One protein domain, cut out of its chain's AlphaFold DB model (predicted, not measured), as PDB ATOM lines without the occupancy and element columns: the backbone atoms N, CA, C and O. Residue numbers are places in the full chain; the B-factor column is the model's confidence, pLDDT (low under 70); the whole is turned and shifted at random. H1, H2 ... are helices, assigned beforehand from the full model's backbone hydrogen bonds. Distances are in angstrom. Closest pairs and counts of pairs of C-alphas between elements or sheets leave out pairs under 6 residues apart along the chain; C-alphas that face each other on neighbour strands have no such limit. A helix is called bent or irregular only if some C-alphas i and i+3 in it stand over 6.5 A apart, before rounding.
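This is residues 9 to 76 of the 250 residues of the protein "Component of oligomeric Golgi complex 7" of Trichomonascus ciferrii (UniProt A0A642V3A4). One long, nearly straight helix, H3, makes the whole length of this model, and the stretch before it, with two short helices, H1 and H2, runs loosely along one side of its first part and middle. H1 crosses H3 near the middle, the last residues of H3, 61 to 76, stick out alone, and residues 16 to 24 bulge away from H3. The printed part has 68 residues, with three named helices in the order H1, H2, H3 and no named strand; the class is all helix. The whole is extended, with a radius of gyration of the C-alphas of 17.1 A, and its outline is a rod spanning 61 by 24 by 14 A.

Find C-alpha 9 at (189.263, 209.655, 193.852); here H1 begins, and it takes in residues 9 to 15. After six residues, look at C-alpha 22 at (199.607, 208.615, 208.485), where H2 begins; it takes in residues 22 to 29. Six residues further on, Ser 36 opens H3, residues 36 to 76, which measures 60.2 A from first to last C-alpha. It ends at C-alpha 76, at (204.389, 224.919, 173.029). H3 is irregular near its beginning: C-alphas 37 and 40 are 7.0 A apart.

Look first at Val 11 of H1 and His 56 of H3, the closest C-alphas of these two helices, 7.5 A apart. H1 and H3 are close but not clearly touching, with 1 pair of C-alphas within 8 A. Their lines stand about perpendicular, at 76 degrees, and that of H3 is a rough one. Further along, H2 and H3 are near each other, with 5 pairs of C-alphas within 10 A; the closest pair, at 8.4 A, is only just beyond 8 A. H1 and H2 are apart. On the backbone you will find every O i to N i+4 pair within hydrogen-bond range in H1 and H2, and 35 of 37 in H3.

The two C-alphas farthest apart are those of Asn 35 and Thr 76, at 60.7 A, while those of Glu 9 and Thr 76 are 29.9 A apart. Residues 16 to 24, of which 22 to 24 belong to H2, stand free, as do residues 61 to 76 of H3. Without these stretches the body has 43 residues and spans 36 by 16 by 9 A. The links from H1 to H2 and from H2 to H3 are short, and the printed part has no cut. The mean pLDDT of the printed part is 87.1, and no printed residue is under 70.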
ATOM      1  N   GLU A   9     189.832 208.401 193.328       80.38
ATOM      2  CA  GLU A   9     189.263 209.655 193.852       80.38
ATOM      3  C   GLU A   9     189.165 209.688 195.384       80.38
ATOM      4  O   GLU A   9     189.396 210.731 195.991       80.38
ATOM      5  N   GLN A  10     188.869 208.554 196.027       80.56
ATOM      6  CA  GLN A  10     188.795 208.456 197.490       80.56
ATOM      7  C   GLN A  10     190.189 208.505 198.116       80.56
ATOM      8  O   GLN A  10     190.386 209.147 199.146       80.56
ATOM      9  N   VAL A  11     191.170 207.879 197.459       79.38
ATOM     10  CA  VAL A  11     192.585 207.975 197.836       79.38
ATOM     11  C   VAL A  11     193.054 209.421 197.717       79.38
ATOM     12  O   VAL A  11     193.584 209.964 198.678       79.38
ATOM     13  N   ILE A  12     192.793 210.089 196.593       79.88
ATOM     14  CA  ILE A  12     193.136 211.506 196.407       79.88
ATOM     15  C   ILE A  12     192.465 212.357 197.488       79.88
ATOM     16  O   ILE A  12     193.144 213.111 198.173       79.88
ATOM     17  N   ALA A  13     191.156 212.211 197.708       83.19
ATOM     18  CA  ALA A  13     190.435 212.995 198.709       83.19
ATOM     19  C   ALA A  13     190.991 212.806 200.130       83.19
ATOM     20  O   ALA A  13     191.032 213.762 200.903       83.19
ATOM     21  N   ARG A  14     191.443 211.591 200.472       81.38
ATOM     22  CA  ARG A  14     191.995 211.289 201.796       81.38
ATOM     23  C   ARG A  14     193.444 211.742 201.954       81.38
ATOM     24  O   ARG A  14     193.782 212.292 202.994       81.38
ATOM     25  N   PHE A  15     194.284 211.512 200.946       83.44
ATOM     26  CA  PHE A  15     195.724 211.796 200.983       83.44
ATOM     27  C   PHE A  15     196.092 213.218 200.533       83.44
ATOM     28  O   PHE A  15     197.223 213.642 200.759       83.44
ATOM     29  N   CYS A  16     195.160 213.978 199.953       83.19
ATOM     30  CA  CYS A  16     195.317 215.417 199.722       83.19
ATOM     31  C   CYS A  16     194.928 216.280 200.932       83.19
ATOM     32  O   CYS A  16     195.095 217.497 200.863       83.19
ATOM     33  N   ASP A  17     194.415 215.690 202.017       86.56
ATOM     34  CA  ASP A  17     194.150 216.414 203.262       86.56
ATOM     35  C   ASP A  17     195.485 216.794 203.941       86.56
ATOM     36  O   ASP A  17     196.249 215.902 204.323       86.56
ATOM     37  N   PRO A  18     195.804 218.094 204.094       83.00
ATOM     38  CA  PRO A  18     197.055 218.542 204.706       83.00
ATOM     39  C   PRO A  18     197.178 218.182 206.195       83.00
ATOM     40  O   PRO A  18     198.290 218.184 206.719       83.00
ATOM     41  N   GLU A  19     196.069 217.854 206.868       86.56
ATOM     42  CA  GLU A  19     196.044 217.416 208.272       86.56
ATOM     43  C   GLU A  19     196.074 215.880 208.409       86.56
ATOM     44  O   GLU A  19     195.941 215.343 209.514       86.56
ATOM     45  N   LEU A  20     196.239 215.135 207.305       85.25
ATOM     46  CA  LEU A  20     196.260 213.677 207.361       85.25
ATOM     47  C   LEU A  20     197.443 213.183 208.199       85.25
ATOM     48  O   LEU A  20     198.611 213.347 207.851       85.25
ATOM     49  N   VAL A  21     197.114 212.463 209.267       86.38
ATOM     50  CA  VAL A  21     198.087 211.787 210.120       86.38
ATOM     51  C   VAL A  21     198.262 210.331 209.652       86.38
ATOM     52  O   VAL A  21     197.347 209.523 209.843       86.38
ATOM     53  N   PRO A  22     199.430 209.937 209.097       83.12
ATOM     54  CA  PRO A  22     199.607 208.615 208.485       83.12
ATOM     55  C   PRO A  22     199.406 207.445 209.452       83.12
ATOM     56  O   PRO A  22     198.842 206.419 209.088       83.12
ATOM     57  N   HIS A  23     199.834 207.596 210.707       82.31
ATOM     58  CA  HIS A  23     199.674 206.544 211.709       82.31
ATOM     59  C   HIS A  23     198.222 206.406 212.185       82.31
ATOM     60  O   HIS A  23     197.775 205.287 212.397       82.31
ATOM     61  N   GLY A  24     197.465 207.507 212.276       82.81
ATOM     62  CA  GLY A  24     196.036 207.464 212.603       82.81
ATOM     63  C   GLY A  24     195.213 206.795 211.502       82.81
ATOM     64  O   GLY A  24     194.271 206.060 211.784       82.81
ATOM     65  N   PHE A  25     195.621 206.972 210.242       82.50
ATOM     66  CA  PHE A  25     195.053 206.219 209.128       82.50
ATOM     67  C   PHE A  25     195.310 204.712 209.278       82.50
ATOM     68  O   PHE A  25     194.360 203.932 209.205       82.50
ATOM     69  N   LEU A  26     196.548 204.293 209.561       84.69
ATOM     70  CA  LEU A  26     196.876 202.875 209.759       84.69
ATOM     71  C   LEU A  26     196.129 202.253 210.947       84.69
ATOM     72  O   LEU A  26     195.612 201.148 210.811       84.69
ATOM     73  N   ASP A  27     196.015 202.979 212.057       84.06
ATOM     74  CA  ASP A  27     195.312 202.530 213.268       84.06
ATOM     75  C   ASP A  27     193.799 202.371 213.034       84.06
ATOM     76  O   ASP A  27     193.166 201.462 213.558       84.06
ATOM     77  N   SER A  28     193.219 203.205 212.162       82.00
ATOM     78  CA  SER A  28     191.820 203.065 211.729       82.00
ATOM     79  C   SER A  28     191.592 201.976 210.667       82.00
ATOM     80  O   SER A  28     190.481 201.462 210.538       82.00
ATOM     81  N   SER A  29     192.630 201.625 209.899       79.62
ATOM     82  CA  SER A  29     192.534 200.710 208.747       79.62
ATOM     83  C   SER A  29     192.832 199.251 209.108       79.62
ATOM     84  O   SER A  29     192.346 198.321 208.447       79.62
ATOM     85  N   LEU A  30     193.655 199.047 210.137       82.06
ATOM     86  CA  LEU A  30     194.099 197.742 210.609       82.06
ATOM     87  C   LEU A  30     193.315 197.319 211.864       82.06
ATOM     88  O   LEU A  30     192.953 198.160 212.681       82.06
ATOM     89  N   PRO A  31     193.036 196.017 212.044       77.25
ATOM     90  CA  PRO A  31     192.394 195.519 213.257       77.25
ATOM     91  C   PRO A  31     193.315 195.672 214.478       77.25
ATOM     92  O   PRO A  31     194.523 195.442 214.383       77.25
ATOM     93  N   ALA A  32     192.733 196.006 215.634       75.56
ATOM     94  CA  ALA A  32     193.456 196.089 216.901       75.56
ATOM     95  C   ALA A  32     194.072 194.727 217.270       75.56
ATOM     96  O   ALA A  32     193.407 193.689 217.229       75.56
ATOM     97  N   PHE A  33     195.360 194.727 217.615       74.94
ATOM     98  CA  PHE A  33     196.100 193.514 217.946       74.94
ATOM     99  C   PHE A  33     195.910 193.156 219.425       74.94
ATOM    100  O   PHE A  33     196.518 193.782 220.292       74.94
ATOM    101  N   GLU A  34     195.097 192.136 219.718       74.38
ATOM    102  CA  GLU A  34     194.891 191.652 221.093       74.38
ATOM    103  C   GLU A  34     195.424 190.227 221.310       74.38
ATOM    104  O   GLU A  34     195.903 189.914 222.399       74.38
ATOM    105  N   ASN A  35     195.397 189.362 220.286       75.75
ATOM    106  CA  ASN A  35     195.796 187.955 220.398       75.75
ATOM    107  C   ASN A  35     196.633 187.459 219.203       75.75
ATOM    108  O   ASN A  35     196.410 187.832 218.055       75.75
ATOM    109  N   SER A  36     197.546 186.512 219.457       74.19
ATOM    110  CA  SER A  36     198.427 185.901 218.436       74.19
ATOM    111  C   SER A  36     197.666 185.194 217.296       74.19
ATOM    112  O   SER A  36     198.156 185.108 216.171       74.19
ATOM    113  N   SER A  37     196.426 184.753 217.542       73.25
ATOM    114  CA  SER A  37     195.539 184.170 216.523       73.25
ATOM    115  C   SER A  37     195.106 185.159 215.429       73.25
ATOM    116  O   SER A  37     194.736 184.722 214.343       73.25
ATOM    117  N   GLN A  38     195.186 186.471 215.675       82.06
ATOM    118  CA  GLN A  38     194.776 187.530 214.739       82.06
ATOM    119  C   GLN A  38     195.912 187.980 213.802       82.06
ATOM    120  O   GLN A  38     195.684 188.737 212.859       82.06
ATOM    121  N   LEU A  39     197.143 187.496 214.018       84.25
ATOM    122  CA  LEU A  39     198.326 187.915 213.258       84.25
ATOM    123  C   LEU A  39     198.216 187.592 211.759       84.25
ATOM    124  O   LEU A  39     198.628 188.390 210.920       84.25
ATOM    125  N   SER A  40     197.637 186.438 211.413       85.38
ATOM    126  CA  SER A  40     197.462 186.029 210.013       85.38
ATOM    127  C   SER A  40     196.455 186.914 209.271       85.38
ATOM    128  O   SER A  40     196.646 187.213 208.094       85.38
ATOM    129  N   GLU A  41     195.391 187.343 209.951       83.31
ATOM    130  CA  GLU A  41     194.358 188.218 209.389       83.31
ATOM    131  C   GLU A  41     194.884 189.648 209.220       83.31
ATOM    132  O   GLU A  41     194.730 190.246 208.153       83.31
ATOM    133  N   LEU A  42     195.606 190.155 210.227       86.38
ATOM    134  CA  LEU A  42     196.301 191.439 210.161       86.38
ATOM    135  C   LEU A  42     197.303 191.475 209.001       86.38
ATOM    136  O   LEU A  42     197.323 192.438 208.234       86.38
ATOM    137  N   HIS A  43     198.105 190.418 208.837       88.38
ATOM    138  CA  HIS A  43     199.067 190.324 207.740       88.38
ATOM    139  C   HIS A  43     198.381 190.319 206.370       88.38
ATOM    140  O   HIS A  43     198.818 191.031 205.464       88.38
ATOM    141  N   SER A  44     197.281 189.569 206.226       89.31
ATOM    142  CA  SER A  44     196.486 189.564 204.995       89.31
ATOM    143  C   SER A  44     195.958 190.963 204.674       89.31
ATOM    144  O   SER A  44     196.121 191.439 203.555       89.31
ATOM    145  N   ARG A  45     195.375 191.651 205.661       84.75
ATOM    146  CA  ARG A  45     194.752 192.968 205.474       84.75
ATOM    147  C   ARG A  45     195.771 194.075 205.203       84.75
ATOM    148  O   ARG A  45     195.549 194.896 204.317       84.75
ATOM    149  N   ALA A  46     196.916 194.053 205.884       87.88
ATOM    150  CA  ALA A  46     198.031 194.957 205.602       87.88
ATOM    151  C   ALA A  46     198.607 194.737 204.193       87.88
ATOM    152  O   ALA A  46     198.898 195.704 203.494       87.88
ATOM    153  N   SER A  47     198.721 193.480 203.752       90.44
ATOM    154  CA  SER A  47     199.207 193.150 202.403       90.44
ATOM    155  C   SER A  47     198.230 193.607 201.314       90.44
ATOM    156  O   SER A  47     198.659 194.151 200.297       90.44
ATOM    157  N   THR A  48     196.919 193.455 201.536       89.31
ATOM    158  CA  THR A  48     195.883 193.977 200.630       89.31
ATOM    159  C   THR A  48     195.927 195.502 200.544       89.31
ATOM    160  O   THR A  48     195.948 196.040 199.438       89.31
ATOM    161  N   LEU A  49     196.005 196.195 201.684       86.69
ATOM    162  CA  LEU A  49     196.100 197.658 201.743       86.69
ATOM    163  C   LEU A  49     197.357 198.149 201.011       86.69
ATOM    164  O   LEU A  49     197.277 199.056 200.185       86.69
ATOM    165  N   LEU A  50     198.508 197.514 201.250       90.06
ATOM    166  CA  LEU A  50     199.757 197.859 200.574       90.06
ATOM    167  C   LEU A  50     199.640 197.703 199.052       90.06
ATOM    168  O   LEU A  50     200.047 198.601 198.322       90.06
ATOM    169  N   SER A  51     199.043 196.608 198.575       90.50
ATOM    170  CA  SER A  51     198.820 196.398 197.140       90.50
ATOM    171  C   SER A  51     197.867 197.435 196.535       90.50
ATOM    172  O   SER A  51     198.066 197.835 195.390       90.50
ATOM    173  N   GLN A  52     196.846 197.871 197.277       89.00
ATOM    174  CA  GLN A  52     195.924 198.924 196.839       89.00
ATOM    175  C   GLN A  52     196.631 200.280 196.755       89.00
ATOM    176  O   GLN A  52     196.512 200.972 195.746       89.00
ATOM    177  N   LEU A  53     197.409 200.650 197.776       87.12
ATOM    178  CA  LEU A  53     198.189 201.891 197.762       87.12
ATOM    179  C   LEU A  53     199.249 201.893 196.664       87.12
ATOM    180  O   LEU A  53     199.420 202.918 196.013       87.12
ATOM    181  N   ASP A  54     199.931 200.771 196.433       91.38
ATOM    182  CA  ASP A  54     200.914 200.654 195.354       91.38
ATOM    183  C   ASP A  54     200.253 200.841 193.981       91.38
ATOM    184  O   ASP A  54     200.706 201.657 193.179       91.38
ATOM    185  N   HIS A  55     199.109 200.185 193.750       92.12
ATOM    186  CA  HIS A  55     198.330 200.368 192.525       92.12
ATOM    187  C   HIS A  55     197.887 201.826 192.329       92.12
ATOM    188  O   HIS A  55     198.083 202.393 191.255       92.12
ATOM    189  N   HIS A  56     197.330 202.460 193.364       89.44
ATOM    190  CA  HIS A  56     196.879 203.849 193.279       89.44
ATOM    191  C   HIS A  56     198.037 204.845 193.142       89.44
ATOM    192  O   HIS A  56     197.905 205.822 192.413       89.44
ATOM    193  N   SER A  57     199.178 204.596 193.784       90.81
ATOM    194  CA  SER A  57     200.395 205.401 193.628       90.81
ATOM    195  C   SER A  57     200.912 205.356 192.190       90.81
ATOM    196  O   SER A  57     201.213 206.397 191.599       90.81
ATOM    197  N   GLN A  58     200.949 204.161 191.591       93.38
ATOM    198  CA  GLN A  58     201.315 203.995 190.185       93.38
ATOM    199  C   GLN A  58     200.321 204.727 189.280       93.38
ATOM    200  O   GLN A  58     200.741 205.543 188.468       93.38
ATOM    201  N   GLU A  59     199.017 204.511 189.456       92.44
ATOM    202  CA  GLU A  59     197.967 205.167 188.663       92.44
ATOM    203  C   GLU A  59     198.034 206.705 188.746       92.44
ATOM    204  O   GLU A  59     197.980 207.385 187.723       92.44
ATOM    205  N   LEU A  60     198.238 207.275 189.941       90.75
ATOM    206  CA  LEU A  60     198.429 208.722 190.114       90.75
ATOM    207  C   LEU A  60     199.698 209.228 189.430       90.75
ATOM    208  O   LEU A  60     199.697 210.319 188.860       90.75
ATOM    209  N   THR A  61     200.771 208.437 189.461       94.06
ATOM    210  CA  THR A  61     202.016 208.761 188.758       94.06
ATOM    211  C   THR A  61     201.780 208.811 187.250       94.06
ATOM    212  O   THR A  61     202.141 209.800 186.615       94.06
ATOM    213  N   TRP A  62     201.081 207.820 186.685       96.31
ATOM    214  CA  TRP A  62     200.695 207.807 185.269       96.31
ATOM    215  C   TRP A  62     199.833 209.017 184.888       96.31
ATOM    216  O   TRP A  62     200.073 209.652 183.859       96.31
ATOM    217  N   GLN A  63     198.855 209.378 185.723       94.62
ATOM    218  CA  GLN A  63     198.011 210.555 185.493       94.62
ATOM    219  C   GLN A  63     198.816 211.857 185.541       94.62
ATOM    220  O   GLN A  63     198.630 212.732 184.693       94.62
ATOM    221  N   LEU A  64     199.737 211.986 186.498       94.31
ATOM    222  CA  LEU A  64     200.587 213.165 186.632       94.31
ATOM    223  C   LEU A  64     201.574 213.296 185.465       94.31
ATOM    224  O   LEU A  64     201.758 214.399 184.944       94.31
ATOM    225  N   GLU A  65     202.164 212.192 185.005       96.31
ATOM    226  CA  GLU A  65     202.995 212.164 183.795       96.31
ATOM    227  C   GLU A  65     202.191 212.574 182.554       96.31
ATOM    228  O   GLU A  65     202.647 213.415 181.772       96.31
ATOM    229  N   GLY A  66     200.965 212.056 182.414       96.94
ATOM    230  CA  GLY A  66     200.044 212.418 181.336       96.94
ATOM    231  C   GLY A  66     199.713 213.912 181.322       96.94
ATOM    232  O   GLY A  66     199.946 214.588 180.317       96.94
ATOM    233  N   LEU A  67     199.252 214.454 182.455       97.06
ATOM    234  CA  LEU A  67     198.922 215.877 182.595       97.06
ATOM    235  C   LEU A  67     200.143 216.781 182.387       97.06
ATOM    236  O   LEU A  67     200.029 217.842 181.772       97.06
ATOM    237  N   THR A  68     201.325 216.364 182.845       96.81
ATOM    238  CA  THR A  68     202.571 217.111 182.617       96.81
ATOM    239  C   THR A  68     202.935 217.135 181.132       96.81
ATOM    240  O   THR A  68     203.307 218.185 180.599       96.81
ATOM    241  N   GLY A  69     202.777 216.009 180.431       97.31
ATOM    242  CA  GLY A  69     202.967 215.932 178.983       97.31
ATOM    243  C   GLY A  69     201.985 216.821 178.213       97.31
ATOM    244  O   GLY A  69     202.387 217.561 177.309       97.31
ATOM    245  N   GLU A  70     200.707 216.808 178.600       97.25
ATOM    246  CA  GLU A  70     199.686 217.687 178.022       97.25
ATOM    247  C   GLU A  70     199.980 219.164 178.281       97.25
ATOM    248  O   GLU A  70     199.877 219.972 177.357       97.25
ATOM    249  N   LEU A  71     200.419 219.523 179.491       95.94
ATOM    250  CA  LEU A  71     200.806 220.887 179.846       95.94
ATOM    251  C   LEU A  71     201.992 221.378 179.006       95.94
ATOM    252  O   LEU A  71     201.958 222.490 178.475       95.94
ATOM    253  N   LEU A  72     203.026 220.550 178.835       96.38
ATOM    254  CA  LEU A  72     204.182 220.874 177.991       96.38
ATOM    255  C   LEU A  72     203.767 221.076 176.527       96.38
ATOM    256  O   LEU A  72     204.203 222.023 175.860       96.38
ATOM    257  N   ARG A  73     202.867 220.230 176.022       95.88
ATOM    258  CA  ARG A  73     202.323 220.366 174.667       95.88
ATOM    259  C   ARG A  73     201.418 221.594 174.520       95.88
ATOM    260  O   ARG A  73     201.468 222.276 173.497       95.88
ATOM    261  N   ALA A  74     200.604 221.908 175.524       97.06
ATOM    262  CA  ALA A  74     199.771 223.106 175.533       97.06
ATOM    263  C   ALA A  74     200.635 224.374 175.559       97.06
ATOM    264  O   ALA A  74     200.375 225.296 174.789       97.06
ATOM    265  N   SER A  75     201.706 224.386 176.359       95.75
ATOM    266  CA  SER A  75     202.676 225.485 176.433       95.75
ATOM    267  C   SER A  75     203.314 225.782 175.071       95.75
ATOM    268  O   SER A  75     203.271 226.917 174.591       95.75
ATOM    269  N   THR A  76     203.813 224.753 174.378       95.00
ATOM    270  CA  THR A  76     204.389 224.919 173.029       95.00
ATOM    271  C   THR A  76     203.363 225.406 172.002       95.00
ATOM    272  O   THR A  76     203.670 226.298 171.208       95.00
TER     273      THR A  76